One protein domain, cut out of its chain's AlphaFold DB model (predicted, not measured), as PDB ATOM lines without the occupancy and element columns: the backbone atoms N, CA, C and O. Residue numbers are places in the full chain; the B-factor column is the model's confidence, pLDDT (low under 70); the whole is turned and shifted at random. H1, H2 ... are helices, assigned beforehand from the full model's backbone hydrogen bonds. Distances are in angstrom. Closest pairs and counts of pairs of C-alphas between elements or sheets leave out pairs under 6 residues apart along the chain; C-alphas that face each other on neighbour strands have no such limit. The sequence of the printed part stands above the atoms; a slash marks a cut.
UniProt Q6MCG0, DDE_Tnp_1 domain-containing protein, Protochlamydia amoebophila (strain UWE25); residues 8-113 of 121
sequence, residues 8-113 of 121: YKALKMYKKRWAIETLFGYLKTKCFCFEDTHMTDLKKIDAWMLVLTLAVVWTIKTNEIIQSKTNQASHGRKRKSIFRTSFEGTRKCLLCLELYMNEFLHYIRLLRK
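This is residues 8 to 113 of the 121 residues of the protein "DDE_Tnp_1 domain-containing protein" of Protochlamydia amoebophila (strain UWE25) (UniProt Q6MCG0). A long helix, H3, is crossed near residues 58 to 67 by H4 and H5, which pack on it and on each other; H1 reaches away as an arm, its residues 8 to 21 sticking out. The printed part has 106 residues, is all helix, with H1 to H5 in chain order and no named strand. It is loose, radius of gyration of the C-alphas 16.1 A, spanning 43 by 43 by 27 A.

H1, residues 8 to 30, touches H2, residues 34 to 37, only at the corner; C-alphas 28 and 34 are closest, 4.9 A. H4, residues 82 to 95, touches H3, residues 42 to 67, about perpendicular at 75 degrees; C-alphas 63 and 86 are closest, 5.4 A. H5, residues 101 to 112, touches H3, closest C-alphas 62 and 107, 6.1 A. In H4 and H5 every O i to N i+4 pair is within hydrogen-bond range, in H1 13 of 19, in H3 20 of 22; H2 is too short.

H1 starts at C-alpha 8 (259.525, 184.537, 236.693) and measures 31.3 A. H3 measures 36.3 A, with a kink of 33 degrees near residue 61. H5 ends at C-alpha 112 (248.063, 219.443, 239.221).

The printed part has no cut. The link H3 to H4 is long; residues 68 to 71 have pLDDT under 70.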
ATOM      1  N   TYR A   8     260.385 183.457 237.179       87.12
ATOM      2  CA  TYR A   8     259.525 184.537 236.693       87.12
ATOM      3  C   TYR A   8     259.503 185.756 237.634       87.12
ATOM      4  O   TYR A   8     259.601 186.904 237.191       87.12
ATOM      5  N   LYS A   9     259.417 185.519 238.950       86.38
ATOM      6  CA  LYS A   9     259.406 186.579 239.967       86.38
ATOM      7  C   LYS A   9     260.776 187.254 240.054       86.38
ATOM      8  O   LYS A   9     260.835 188.483 240.106       86.38
ATOM      9  N   ALA A  10     261.855 186.473 239.973       87.69
ATOM     10  CA  ALA A  10     263.224 186.986 239.924       87.69
ATOM     11  C   ALA A  10     263.447 187.904 238.710       87.69
ATOM     12  O   ALA A  10     263.911 189.035 238.867       87.69
ATOM     13  N   LEU A  11     263.018 187.485 237.514       87.25
ATOM     14  CA  LEU A  11     263.098 188.304 236.300       87.25
ATOM     15  C   LEU A  11     262.263 189.587 236.402       87.25
ATOM     16  O   LEU A  11     262.724 190.659 236.003       87.25
ATOM     17  N   LYS A  12     261.048 189.518 236.965       86.12
ATOM     18  CA  LYS A  12     260.202 190.705 237.179       86.12
ATOM     19  C   LYS A  12     260.861 191.712 238.128       86.12
ATOM     20  O   LYS A  12     260.781 192.914 237.881       86.12
ATOM     21  N   MET A  13     261.531 191.244 239.181       84.62
ATOM     22  CA  MET A  13     262.295 192.110 240.085       84.62
ATOM     23  C   MET A  13     263.528 192.697 239.397       84.62
ATOM     24  O   MET A  13     263.766 193.898 239.506       84.62
ATOM     25  N   TYR A  14     264.257 191.891 238.623       87.38
ATOM     26  CA  TYR A  14     265.448 192.341 237.905       87.38
ATOM     27  C   TYR A  14     265.140 193.466 236.903       87.38
ATOM     28  O   TYR A  14     265.900 194.427 236.800       87.38
ATOM     29  N   LYS A  15     263.969 193.437 236.248       84.38
ATOM     30  CA  LYS A  15     263.513 194.530 235.365       84.38
ATOM     31  C   LYS A  15     263.442 195.898 236.062       84.38
ATOM     32  O   LYS A  15     263.663 196.912 235.404       84.38
ATOM     33  N   LYS A  16     263.177 195.954 237.375       84.88
ATOM     34  CA  LYS A  16     263.111 197.224 238.126       84.88
ATOM     35  C   LYS A  16     264.472 197.917 238.230       84.88
ATOM     36  O   LYS A  16     264.519 199.144 238.257       84.88
ATOM     37  N   ARG A  17     265.573 197.155 238.224       88.88
ATOM     38  CA  ARG A  17     266.937 197.707 238.234       88.88
ATOM     39  C   ARG A  17     267.178 198.607 237.024       88.88
ATOM     40  O   ARG A  17     267.675 199.719 237.170       88.88
ATOM     41  N   TRP A  18     266.748 198.154 235.848       88.38
ATOM     42  CA  TRP A  18     266.967 198.880 234.600       88.38
ATOM     43  C   TRP A  18     266.248 200.236 234.572       88.38
ATOM     44  O   TRP A  18     266.740 201.195 233.978       88.38
ATOM     45  N   ALA A  19     265.106 200.353 235.260       85.81
ATOM     46  CA  ALA A  19     264.405 201.626 235.414       85.81
ATOM     47  C   ALA A  19     265.239 202.647 236.208       85.81
ATOM     48  O   ALA A  19     265.318 203.809 235.815       85.81
ATOM     49  N   ILE A  20     265.907 202.201 237.276       87.81
ATOM     50  CA  ILE A  20     266.789 203.038 238.102       87.81
ATOM     51  C   ILE A  20     268.030 203.460 237.305       87.81
ATOM     52  O   ILE A  20     268.371 204.640 237.275       87.81
ATOM     53  N   GLU A  21     268.668 202.528 236.592       90.62
ATOM     54  CA  GLU A  21     269.820 202.828 235.724       90.62
ATOM     55  C   GLU A  21     269.444 203.830 234.618       90.62
ATOM     56  O   GLU A  21     270.192 204.764 234.322       90.62
ATOM     57  N   THR A  22     268.246 203.692 234.049       88.62
ATOM     58  CA  THR A  22     267.729 204.624 233.041       88.62
ATOM     59  C   THR A  22     267.468 206.012 233.629       88.62
ATOM     60  O   THR A  22     267.832 207.008 233.001       88.62
ATOM     61  N   LEU A  23     266.891 206.089 234.834       89.94
ATOM     62  CA  LEU A  23     266.668 207.345 235.553       89.94
ATOM     63  C   LEU A  23     267.991 208.072 235.824       89.94
ATOM     64  O   LEU A  23     268.126 209.241 235.463       89.94
ATOM     65  N   PHE A  24     268.986 207.377 236.382       89.94
ATOM     66  CA  PHE A  24     270.309 207.964 236.611       89.94
ATOM     67  C   PHE A  24     270.988 208.384 235.308       89.94
ATOM     68  O   PHE A  24     271.618 209.438 235.262       89.94
ATOM     69  N   GLY A  25     270.798 207.630 234.223       91.38
ATOM     70  CA  GLY A  25     271.267 208.032 232.899       91.38
ATOM     71  C   GLY A  25     270.660 209.355 232.412       91.38
ATOM     72  O   GLY A  25     271.363 210.145 231.783       91.38
ATOM     73  N   TYR A  26     269.380 209.625 232.698       91.12
ATOM     74  CA  TYR A  26     268.739 210.903 232.355       91.12
ATOM     75  C   TYR A  26     269.225 212.071 233.216       91.12
ATOM     76  O   TYR A  26     269.400 213.170 232.686       91.12
ATOM     77  N   LEU A  27     269.458 211.835 234.508       90.06
ATOM     78  CA  LEU A  27     269.958 212.854 235.434       90.06
ATOM     79  C   LEU A  27     271.404 213.260 235.123       90.06
ATOM     80  O   LEU A  27     271.709 214.447 235.102       90.06
ATOM     81  N   LYS A  28     272.270 212.283 234.840       88.25
ATOM     82  CA  LYS A  28     273.703 212.498 234.614       88.25
ATOM     83  C   LYS A  28     273.984 213.167 233.273       88.25
ATOM     84  O   LYS A  28     274.094 214.378 233.225       88.25
ATOM     85  N   THR A  29     274.054 212.406 232.184       83.25
ATOM     86  CA  THR A  29     274.604 212.897 230.905       83.25
ATOM     87  C   THR A  29     273.566 213.058 229.798       83.25
ATOM     88  O   THR A  29     273.768 213.825 228.863       83.25
ATOM     89  N   LYS A  30     272.426 212.352 229.856       83.00
ATOM     90  CA  LYS A  30     271.492 212.310 228.711       83.00
ATOM     91  C   LYS A  30     270.516 213.487 228.644       83.00
ATOM     92  O   LYS A  30     270.059 213.810 227.547       83.00
ATOM     93  N   CYS A  31     270.134 214.083 229.775       87.81
ATOM     94  CA  CYS A  31     269.195 215.213 229.800       87.81
ATOM     95  C   CYS A  31     269.670 216.375 230.665       87.81
ATOM     96  O   CYS A  31     269.825 217.468 230.131       87.81
ATOM     97  N   PHE A  32     269.833 216.155 231.969       87.50
ATOM     98  CA  PHE A  32     270.025 217.254 232.920       87.50
ATOM     99  C   PHE A  32     271.483 217.661 233.136       87.50
ATOM    100  O   PHE A  32     271.705 218.678 233.783       87.50
ATOM    101  N   CYS A  33     272.448 216.923 232.574       89.62
ATOM    102  CA  CYS A  33     273.869 217.282 232.620       89.62
ATOM    103  C   CYS A  33     274.377 217.519 234.054       89.62
ATOM    104  O   CYS A  33     275.191 218.404 234.290       89.62
ATOM    105  N   PHE A  34     273.882 216.751 235.036       88.81
ATOM    106  CA  PHE A  34     274.211 216.978 236.446       88.81
ATOM    107  C   PHE A  34     275.722 216.902 236.712       88.81
ATOM    108  O   PHE A  34     276.254 217.713 237.465       88.81
ATOM    109  N   GLU A  35     276.420 215.971 236.055       87.94
ATOM    110  CA  GLU A  35     277.871 215.790 236.206       87.94
ATOM    111  C   GLU A  35     278.677 216.993 235.670       87.94
ATOM    112  O   GLU A  35     279.736 217.293 236.216       87.94
ATOM    113  N   ASP A  36     278.132 217.748 234.706       90.00
ATOM    114  CA  ASP A  36     278.783 218.928 234.110       90.00
ATOM    115  C   ASP A  36     278.741 220.160 235.034       90.00
ATOM    116  O   ASP A  36     279.460 221.134 234.826       90.00
ATOM    117  N   THR A  37     277.907 220.143 236.081       87.25
ATOM    118  CA  THR A  37     277.814 221.265 237.035       87.25
ATOM    119  C   THR A  37     279.007 221.349 237.992       87.25
ATOM    120  O   THR A  37     279.144 222.354 238.689       87.25
ATOM    121  N   HIS A  38     279.852 220.305 238.047       88.56
ATOM    122  CA  HIS A  38     281.014 220.175 238.942       88.56
ATOM    123  C   HIS A  38     280.726 220.561 240.407       88.56
ATOM    124  O   HIS A  38     281.591 221.062 241.127       88.56
ATOM    125  N   MET A  39     279.489 220.346 240.860       88.50
ATOM    126  CA  MET A  39     279.041 220.782 242.173       88.50
ATOM    127  C   MET A  39     279.577 219.850 243.262       88.50
ATOM    128  O   MET A  39     279.309 218.653 243.244       88.50
ATOM    129  N   THR A  40     280.331 220.401 244.214       91.81
ATOM    130  CA  THR A  40     280.983 219.644 245.302       91.81
ATOM    131  C   THR A  40     280.345 219.870 246.674       91.81
ATOM    132  O   THR A  40     280.519 219.062 247.582       91.81
ATOM    133  N   ASP A  41     279.582 220.953 246.834       95.31
ATOM    134  CA  ASP A  41     278.896 221.294 248.083       95.31
ATOM    135  C   ASP A  41     277.662 220.404 248.292       95.31
ATOM    136  O   ASP A  41     276.688 220.475 247.538       95.31
ATOM    137  N   LEU A  42     277.686 219.605 249.361       93.38
ATOM    138  CA  LEU A  42     276.621 218.668 249.720       93.38
ATOM    139  C   LEU A  42     275.259 219.342 249.927       93.38
ATOM    140  O   LEU A  42     274.242 218.787 249.511       93.38
ATOM    141  N   LYS A  43     275.215 220.543 250.521       94.25
ATOM    142  CA  LYS A  43     273.947 221.257 250.749       94.25
ATOM    143  C   LYS A  43     273.329 221.706 249.431       94.25
ATOM    144  O   LYS A  43     272.115 221.645 249.255       94.25
ATOM    145  N   LYS A  44     274.167 222.142 248.487       93.56
ATOM    146  CA  LYS A  44     273.703 222.524 247.150       93.56
ATOM    147  C   LYS A  44     273.242 221.302 246.370       93.56
ATOM    148  O   LYS A  44     272.188 221.369 245.750       93.56
ATOM    149  N   ILE A  45     273.978 220.192 246.442       93.38
ATOM    150  CA  ILE A  45     273.591 218.930 245.798       93.38
ATOM    151  C   ILE A  45     272.205 218.479 246.267       93.38
ATOM    152  O   ILE A  45     271.384 218.116 245.429       93.38
ATOM    153  N   ASP A  46     271.919 218.545 247.568       93.44
ATOM    154  CA  ASP A  46     270.610 218.165 248.114       93.44
ATOM    155  C   ASP A  46     269.471 219.028 247.537       93.44
ATOM    156  O   ASP A  46     268.494 218.516 246.978       93.44
ATOM    157  N   ALA A  47     269.646 220.351 247.538       94.12
ATOM    158  CA  ALA A  47     268.688 221.270 246.926       94.12
ATOM    159  C   ALA A  47     268.520 221.025 245.412       94.12
ATOM    160  O   ALA A  47     267.403 221.033 244.888       94.12
ATOM    161  N   TRP A  48     269.615 220.757 244.698       91.50
ATOM    162  CA  TRP A  48     269.585 220.426 243.274       91.50
ATOM    163  C   TRP A  48     268.868 219.109 242.997       91.50
ATOM    164  O   TRP A  48     268.096 219.028 242.041       91.50
ATOM    165  N   MET A  49     269.061 218.094 243.837       91.56
ATOM    166  CA  MET A  49     268.361 216.816 243.723       91.56
ATOM    167  C   MET A  49     266.848 216.988 243.865       91.56
ATOM    168  O   MET A  49     266.093 216.360 243.114       91.56
ATOM    169  N   LEU A  50     266.391 217.880 244.745       93.31
ATOM    170  CA  LEU A  50     264.974 218.235 244.852       93.31
ATOM    171  C   LEU A  50     264.445 218.863 243.552       93.31
ATOM    172  O   LEU A  50     263.417 218.422 243.025       93.31
ATOM    173  N   VAL A  51     265.169 219.834 242.984       92.19
ATOM    174  CA  VAL A  51     264.791 220.495 241.720       92.19
ATOM    175  C   VAL A  51     264.775 219.504 240.553       92.19
ATOM    176  O   VAL A  51     263.815 219.469 239.779       92.19
ATOM    177  N   LEU A  52     265.794 218.652 240.442       91.75
ATOM    178  CA  LEU A  52     265.881 217.624 239.407       91.75
ATOM    179  C   LEU A  52     264.755 216.603 239.524       91.75
ATOM    180  O   LEU A  52     264.163 216.224 238.513       91.75
ATOM    181  N   THR A  53     264.414 216.188 240.742       91.44
ATOM    182  CA  THR A  53     263.305 215.258 240.977       91.44
ATOM    183  C   THR A  53     261.988 215.870 240.513       91.44
ATOM    184  O   THR A  53     261.222 215.218 239.797       91.44
ATOM    185  N   LEU A  54     261.751 217.146 240.829       90.62
ATOM    186  CA  LEU A  54     260.573 217.869 240.356       90.62
ATOM    187  C   LEU A  54     260.548 217.969 238.822       90.62
ATOM    188  O   LEU A  54     259.519 217.686 238.201       90.62
ATOM    189  N   ALA A  55     261.682 218.300 238.200       91.25
ATOM    190  CA  ALA A  55     261.804 218.396 236.749       91.25
ATOM    191  C   ALA A  55     261.590 217.042 236.048       91.25
ATOM    192  O   ALA A  55     260.926 216.974 235.008       91.25
ATOM    193  N   VAL A  56     262.091 215.946 236.627       90.06
ATOM    194  CA  VAL A  56     261.840 214.581 236.147       90.06
ATOM    195  C   VAL A  56     260.353 214.262 236.229       90.06
ATOM    196  O   VAL A  56     259.769 213.876 235.217       90.06
ATOM    197  N   VAL A  57     259.715 214.454 237.387       89.06
ATOM    198  CA  VAL A  57     258.277 214.186 237.561       89.06
ATOM    199  C   VAL A  57     257.452 214.987 236.559       89.06
ATOM    200  O   VAL A  57     256.546 214.439 235.922       89.06
ATOM    201  N   TRP A  58     257.788 216.263 236.368       88.88
ATOM    202  CA  TRP A  58     257.119 217.108 235.390       88.88
ATOM    203  C   TRP A  58     257.291 216.571 233.966       88.88
ATOM    204  O   TRP A  58     256.302 216.379 233.255       88.88
ATOM    205  N   THR A  59     258.518 216.220 233.579       90.06
ATOM    206  CA  THR A  59     258.823 215.644 232.263       90.06
ATOM    207  C   THR A  59     258.027 214.363 232.012       90.06
ATOM    208  O   THR A  59     257.423 214.213 230.948       90.06
ATOM    209  N   ILE A  60     257.952 213.452 232.991       87.38
ATOM    210  CA  ILE A  60     257.174 212.214 232.847       87.38
ATOM    211  C   ILE A  60     255.686 212.546 232.665       87.38
ATOM    212  O   ILE A  60     255.056 211.953 231.794       87.38
ATOM    213  N   LYS A  61     255.130 213.525 233.393       86.25
ATOM    214  CA  LYS A  61     253.728 213.956 233.224       86.25
ATOM    215  C   LYS A  61     253.437 214.518 231.832       86.25
ATOM    216  O   LYS A  61     252.422 214.171 231.235       86.25
ATOM    217  N   THR A  62     254.329 215.342 231.278       86.00
ATOM    218  CA  THR A  62     254.135 215.945 229.939       86.00
ATOM    219  C   THR A  62     254.129 214.944 228.786       86.00
ATOM    220  O   THR A  62     253.692 215.262 227.678       86.00
ATOM    221  N   ASN A  63     254.554 213.713 229.055       83.12
ATOM    222  CA  ASN A  63     254.586 212.641 228.082       83.12
ATOM    223  C   ASN A  63     253.220 212.346 227.445       83.12
ATOM    224  O   ASN A  63     253.177 212.053 226.260       83.12
ATOM    225  N   GLU A  64     252.102 212.451 228.167       75.56
ATOM    226  CA  GLU A  64     250.771 212.151 227.595       75.56
ATOM    227  C   GLU A  64     250.487 212.955 226.318       75.56
ATOM    228  O   GLU A  64     249.974 212.427 225.334       75.56
ATOM    229  N   ILE A  65     250.895 214.222 226.316       74.69
ATOM    230  CA  ILE A  65     250.673 215.150 225.203       74.69
ATOM    231  C   ILE A  65     251.687 214.919 224.084       74.69
ATOM    232  O   ILE A  65     251.400 215.131 222.910       74.69
ATOM    233  N   ILE A  66     252.911 214.542 224.444       74.62
ATOM    234  CA  ILE A  66     254.010 214.418 223.486       74.62
ATOM    235  C   ILE A  66     253.982 213.040 222.824       74.62
ATOM    236  O   ILE A  66     254.317 212.917 221.647       74.62
ATOM    237  N   GLN A  67     253.504 212.011 223.526       70.19
ATOM    238  CA  GLN A  67     253.336 210.660 223.005       70.19
ATOM    239  C   GLN A  67     252.400 210.631 221.793       70.19
ATOM    240  O   GLN A  67     252.727 209.942 220.826       70.19
ATOM    241  N   SER A  68     251.309 211.405 221.808       63.22
ATOM    242  CA  SER A  68     250.383 211.516 220.669       63.22
ATOM    243  C   SER A  68     251.003 212.208 219.450       63.22
ATOM    244  O   SER A  68     250.544 211.996 218.334       63.22
ATOM    245  N   LYS A  69     252.076 212.984 219.645       64.94
ATOM    246  CA  LYS A  69     252.786 213.722 218.587       64.94
ATOM    247  C   LYS A  69     254.045 213.007 218.074       64.94
ATOM    248  O   LYS A  69     254.678 213.485 217.137       64.94
ATOM    249  N   THR A  70     254.471 211.899 218.693       67.62
ATOM    250  CA  THR A  70     255.719 211.213 218.305       67.62
ATOM    251  C   THR A  70     255.534 210.228 217.154       67.62
ATOM    252  O   THR A  70     254.962 209.160 217.350       67.62
ATOM    253  N   ASN A  71     256.140 210.528 216.004       64.06
ATOM    254  CA  ASN A  71     256.192 209.618 214.859       64.06
ATOM    255  C   ASN A  71     257.156 208.441 215.118       64.06
ATOM    256  O   ASN A  71     258.267 208.620 215.633       64.06
ATOM    257  N   GLN A  72     256.735 207.229 214.755       75.81
ATOM    258  CA  GLN A  72     257.600 206.044 214.730       75.81
ATOM    259  C   GLN A  72     258.454 206.044 213.454       75.81
ATOM    260  O   GLN A  72     258.050 206.583 212.427       75.81
ATOM    261  N   ALA A  73     259.658 205.468 213.517       75.06
ATOM    262  CA  ALA A  73     260.452 205.241 212.311       75.06
ATOM    263  C   ALA A  73     259.827 204.129 211.452       75.06
ATOM    264  O   ALA A  73     259.036 203.331 211.954       75.06
ATOM    265  N   SER A  74     260.250 204.024 210.189       79.38
ATOM    266  CA  SER A  74     259.830 202.975 209.243       79.38
ATOM    267  C   SER A  74     259.956 201.553 209.810       79.38
ATOM    268  O   SER A  74     259.109 200.711 209.552       79.38
ATOM    269  N   HIS A  75     260.961 201.294 210.651       81.56
ATOM    270  CA  HIS A  75     261.165 200.006 211.332       81.56
ATOM    271  C   HIS A  75     260.348 199.835 212.634       81.56
ATOM    272  O   HIS A  75     260.705 199.028 213.491       81.56
ATOM    273  N   GLY A  76     259.313 200.648 212.867       78.81
ATOM    274  CA  GLY A  76     258.404 200.564 214.022       78.81
ATOM    275  C   GLY A  76     258.964 201.074 215.360       78.81
ATOM    276  O   GLY A  76     258.216 201.270 216.322       78.81
ATOM    277  N   ARG A  77     260.271 201.346 215.456       76.12
ATOM    278  CA  ARG A  77     260.924 201.831 216.686       76.12
ATOM    279  C   ARG A  77     260.928 203.360 216.758       76.12
ATOM    280  O   ARG A  77     261.050 204.052 215.749       76.12
ATOM    281  N   LYS A  78     260.823 203.912 217.973       79.19
ATOM    282  CA  LYS A  78     260.979 205.359 218.202       79.19
ATOM    283  C   LYS A  78     262.451 205.754 218.052       79.19
ATOM    284  O   LYS A  78     263.320 205.076 218.592       79.19
ATOM    285  N   ARG A  79     262.724 206.873 217.368       79.62
ATOM    286  CA  ARG A  79     264.092 207.411 217.197       79.62
ATOM    287  C   ARG A  79     264.684 207.983 218.488       79.62
ATOM    288  O   ARG A  79     265.892 207.957 218.674       79.62
ATOM    289  N   LYS A  80     263.834 208.506 219.374       83.31
ATOM    290  CA  LYS A  80     264.213 209.044 220.687       83.31
ATOM    291  C   LYS A  80     263.409 208.355 221.780       83.31
ATOM    292  O   LYS A  80     262.287 207.897 221.541       83.31
ATOM    293  N   SER A  81     263.972 208.294 222.989       85.38
ATOM    294  CA  SER A  81     263.199 207.838 224.140       85.38
ATOM    295  C   SER A  81     262.037 208.795 224.385       85.38
ATOM    296  O   SER A  81     262.123 209.999 224.149       85.38
ATOM    297  N   ILE A  82     260.947 208.241 224.895       84.50
ATOM    298  CA  ILE A  82     259.735 208.997 225.190       84.50
ATOM    299  C   ILE A  82     260.020 210.126 226.199       84.50
ATOM    300  O   ILE A  82     259.551 211.253 226.041       84.50
ATOM    301  N   PHE A  83     260.856 209.830 227.197       87.88
ATOM    302  CA  PHE A  83     261.331 210.811 228.165       87.88
ATOM    303  C   PHE A  83     262.138 211.931 227.496       87.88
ATOM    304  O   PHE A  83     261.896 213.099 227.776       87.88
ATOM    305  N   ARG A  84     263.050 211.597 226.570       88.81
ATOM    306  CA  ARG A  84     263.887 212.584 225.875       88.81
ATOM    307  C   ARG A  84     263.049 213.545 225.041       88.81
ATOM    308  O   ARG A  84     263.275 214.746 225.118       88.81
ATOM    309  N   THR A  85     262.069 213.043 224.294       88.62
ATOM    310  CA  THR A  85     261.161 213.921 223.544       88.62
ATOM    311  C   THR A  85     260.350 214.807 224.489       88.62
ATOM    312  O   THR A  85     260.158 215.987 224.211       88.62
ATOM    313  N   SER A  86     259.916 214.258 225.628       89.19
ATOM    314  CA  SER A  86     259.155 215.021 226.622       89.19
ATOM    315  C   SER A  86     259.977 216.145 227.254       89.19
ATOM    316  O   SER A  86     259.512 217.275 227.401       89.19
ATOM    317  N   PHE A  87     261.241 215.851 227.546       91.31
ATOM    318  CA  PHE A  87     262.214 216.813 228.045       91.31
ATOM    319  C   PHE A  87     262.510 217.915 227.019       91.31
ATOM    320  O   PHE A  87     262.544 219.090 227.356       91.31
ATOM    321  N   GLU A  88     262.692 217.560 225.746       89.75
ATOM    322  CA  GLU A  88     262.918 218.552 224.688       89.75
ATOM    323  C   GLU A  88     261.699 219.472 224.507       89.75
ATOM    324  O   GLU A  88     261.868 220.681 224.364       89.75
ATOM    325  N   GLY A  89     260.478 218.929 224.574       88.00
ATOM    326  CA  GLY A  89     259.243 219.715 224.498       88.00
ATOM    327  C   GLY A  89     259.070 220.676 225.676       88.00
ATOM    328  O   GLY A  89     258.787 221.856 225.473       88.00
ATOM    329  N   THR A  90     259.300 220.197 226.902       88.81
ATOM    330  CA  THR A  90     259.254 221.034 228.117       88.81
ATOM    331  C   THR A  90     260.331 222.109 228.107       88.81
ATOM    332  O   THR A  90     260.022 223.278 228.334       88.81
ATOM    333  N   ARG A  91     261.568 221.754 227.746       90.50
ATOM    334  CA  ARG A  91     262.667 222.710 227.578       90.50
ATOM    335  C   ARG A  91     262.334 223.779 226.538       90.50
ATOM    336  O   ARG A  91     262.580 224.953 226.788       90.50
ATOM    337  N   LYS A  92     261.764 223.393 225.392       89.31
ATOM    338  CA  LYS A  92     261.366 224.338 224.340       89.31
ATOM    339  C   LYS A  92     260.291 225.311 224.827       89.31
ATOM    340  O   LYS A  92     260.416 226.504 224.578       89.31
ATOM    341  N   CYS A  93     259.284 224.817 225.550       88.25
ATOM    342  CA  CYS A  93     258.243 225.671 226.126       88.25
ATOM    343  C   CYS A  93     258.814 226.652 227.157       88.25
ATOM    344  O   CYS A  93     258.411 227.806 227.172       88.25
ATOM    345  N   LEU A  94     259.763 226.218 227.995       88.12
ATOM    346  CA  LEU A  94     260.392 227.084 228.998       88.12
ATOM    347  C   LEU A  94     261.289 228.160 228.374       88.12
ATOM    348  O   LEU A  94     261.251 229.305 228.806       88.12
ATOM    349  N   LEU A  95     262.085 227.802 227.362       90.69
ATOM    350  CA  LEU A  95     262.991 228.744 226.696       90.69
ATOM    351  C   LEU A  95     262.259 229.748 225.803       90.69
ATOM    352  O   LEU A  95     262.759 230.843 225.579       90.69
ATOM    353  N   CYS A  96     261.103 229.364 225.271       90.69
ATOM    354  CA  CYS A  96     260.352 230.156 224.308       90.69
ATOM    355  C   CYS A  96     258.918 230.375 224.799       90.69
ATOM    356  O   CYS A  96     257.946 230.073 224.103       90.69
ATOM    357  N   LEU A  97     258.808 230.867 226.033       87.00
ATOM    358  CA  LEU A  97     257.553 230.942 226.767       87.00
ATOM    359  C   LEU A  97     256.484 231.742 226.010       87.00
ATOM    360  O   LEU A  97     255.369 231.258 225.857       87.00
ATOM    361  N   GLU A  98     256.856 232.890 225.446       88.38
ATOM    362  CA  GLU A  98     255.954 233.792 224.718       88.38
ATOM    363  C   GLU A  98     255.254 233.120 223.522       88.38
ATOM    364  O   GLU A  98     254.064 233.329 223.302       88.38
ATOM    365  N   LEU A  99     255.947 232.227 222.803       86.38
ATOM    366  CA  LEU A  99     255.379 231.505 221.655       86.38
ATOM    367  C   LEU A  99     254.599 230.241 222.045       86.38
ATOM    368  O   LEU A  99     253.798 229.753 221.252       86.38
ATOM    369  N   TYR A 100     254.834 229.693 223.241       86.06
ATOM    370  CA  TYR A 100     254.281 228.407 223.692       86.06
ATOM    371  C   TYR A 100     253.454 228.530 224.979       86.06
ATOM    372  O   TYR A 100     253.321 227.568 225.742       86.06
ATOM    373  N   MET A 101     252.875 229.707 225.238       85.31
ATOM    374  CA  MET A 101     252.094 229.979 226.452       85.31
ATOM    375  C   MET A 101     250.946 228.985 226.658       85.31
ATOM    376  O   MET A 101     250.691 228.542 227.779       85.31
ATOM    377  N   ASN A 102     250.265 228.594 225.581       85.19
ATOM    378  CA  ASN A 102     249.132 227.671 225.648       85.19
ATOM    379  C   ASN A 102     249.573 226.260 226.064       85.19
ATOM    380  O   ASN A 102     248.973 225.652 226.959       85.19
ATOM    381  N   GLU A 103     250.648 225.749 225.465       84.69
ATOM    382  CA  GLU A 103     251.271 224.480 225.831       84.69
ATOM    383  C   GLU A 103     251.810 224.514 227.259       84.69
ATOM    384  O   GLU A 103     251.600 223.562 228.014       84.69
ATOM    385  N   PHE A 104     252.438 225.620 227.657       86.56
ATOM    386  CA  PHE A 104     252.958 225.808 229.004       86.56
ATOM    387  C   PHE A 104     251.848 225.754 230.062       86.56
ATOM    388  O   PHE A 104     251.939 224.980 231.020       86.56
ATOM    389  N   LEU A 105     250.747 226.486 229.859       86.38
ATOM    390  CA  LEU A 105     249.574 226.420 230.738       86.38
ATOM    391  C   LEU A 105     248.994 225.003 230.797       86.38
ATOM    392  O   LEU A 105     248.565 224.537 231.856       86.38
ATOM    393  N   HIS A 106     248.994 224.285 229.675       85.25
ATOM    394  CA  HIS A 106     248.540 222.901 229.638       85.25
ATOM    395  C   HIS A 106     249.484 221.958 230.414       85.25
ATOM    396  O   HIS A 106     249.012 221.106 231.172       85.25
ATOM    397  N   TYR A 107     250.802 222.158 230.329       86.00
ATOM    398  CA  TYR A 107     251.796 221.422 231.119       86.00
ATOM    399  C   TYR A 107     251.670 221.696 232.621       86.00
ATOM    400  O   TYR A 107     251.765 220.756 233.414       86.00
ATOM    401  N   ILE A 108     251.386 222.938 233.026       86.56
ATOM    402  CA  ILE A 108     251.096 223.277 234.429       86.56
ATOM    403  C   ILE A 108     249.830 222.556 234.906       86.56
ATOM    404  O   ILE A 108     249.811 221.965 235.990       86.56
ATOM    405  N   ARG A 109     248.767 222.539 234.092       86.94
ATOM    406  CA  ARG A 109     247.521 221.829 234.436       86.94
ATOM    407  C   ARG A 109     247.753 220.333 234.649       86.94
ATOM    408  O   ARG A 109     247.148 219.758 235.555       86.94
ATOM    409  N   LEU A 110     248.634 219.706 233.865       83.44
ATOM    410  CA  LEU A 110     249.019 218.307 234.080       83.44
ATOM    411  C   LEU A 110     249.738 218.091 235.412       83.44
ATOM    412  O   LEU A 110     249.509 217.074 236.072       83.44
ATOM    413  N   LEU A 111     250.564 219.042 235.847       82.00
ATOM    414  CA  LEU A 111     251.277 218.943 237.120       82.00
ATOM    415  C   LEU A 111     250.302 218.829 238.304       82.00
ATOM    416  O   LEU A 111     250.538 218.024 239.207       82.00
ATOM    417  N   ARG A 112     249.147 219.502 238.224       83.00
ATOM    418  CA  ARG A 112     248.063 219.443 239.221       83.00
ATOM    419  C   ARG A 112     247.262 218.130 239.221       83.00
ATOM    420  O   ARG A 112     246.626 217.813 240.225       83.00
ATOM    421  N   LYS A 113     247.272 217.336 238.140       78.12
ATOM    422  CA  LYS A 113     246.551 216.047 238.106       78.12
ATOM    423  C   LYS A 113     247.193 215.049 239.086       78.12
ATOM    424  O   LYS A 113     248.367 214.707 238.935       78.12
TER     425      LYS A 113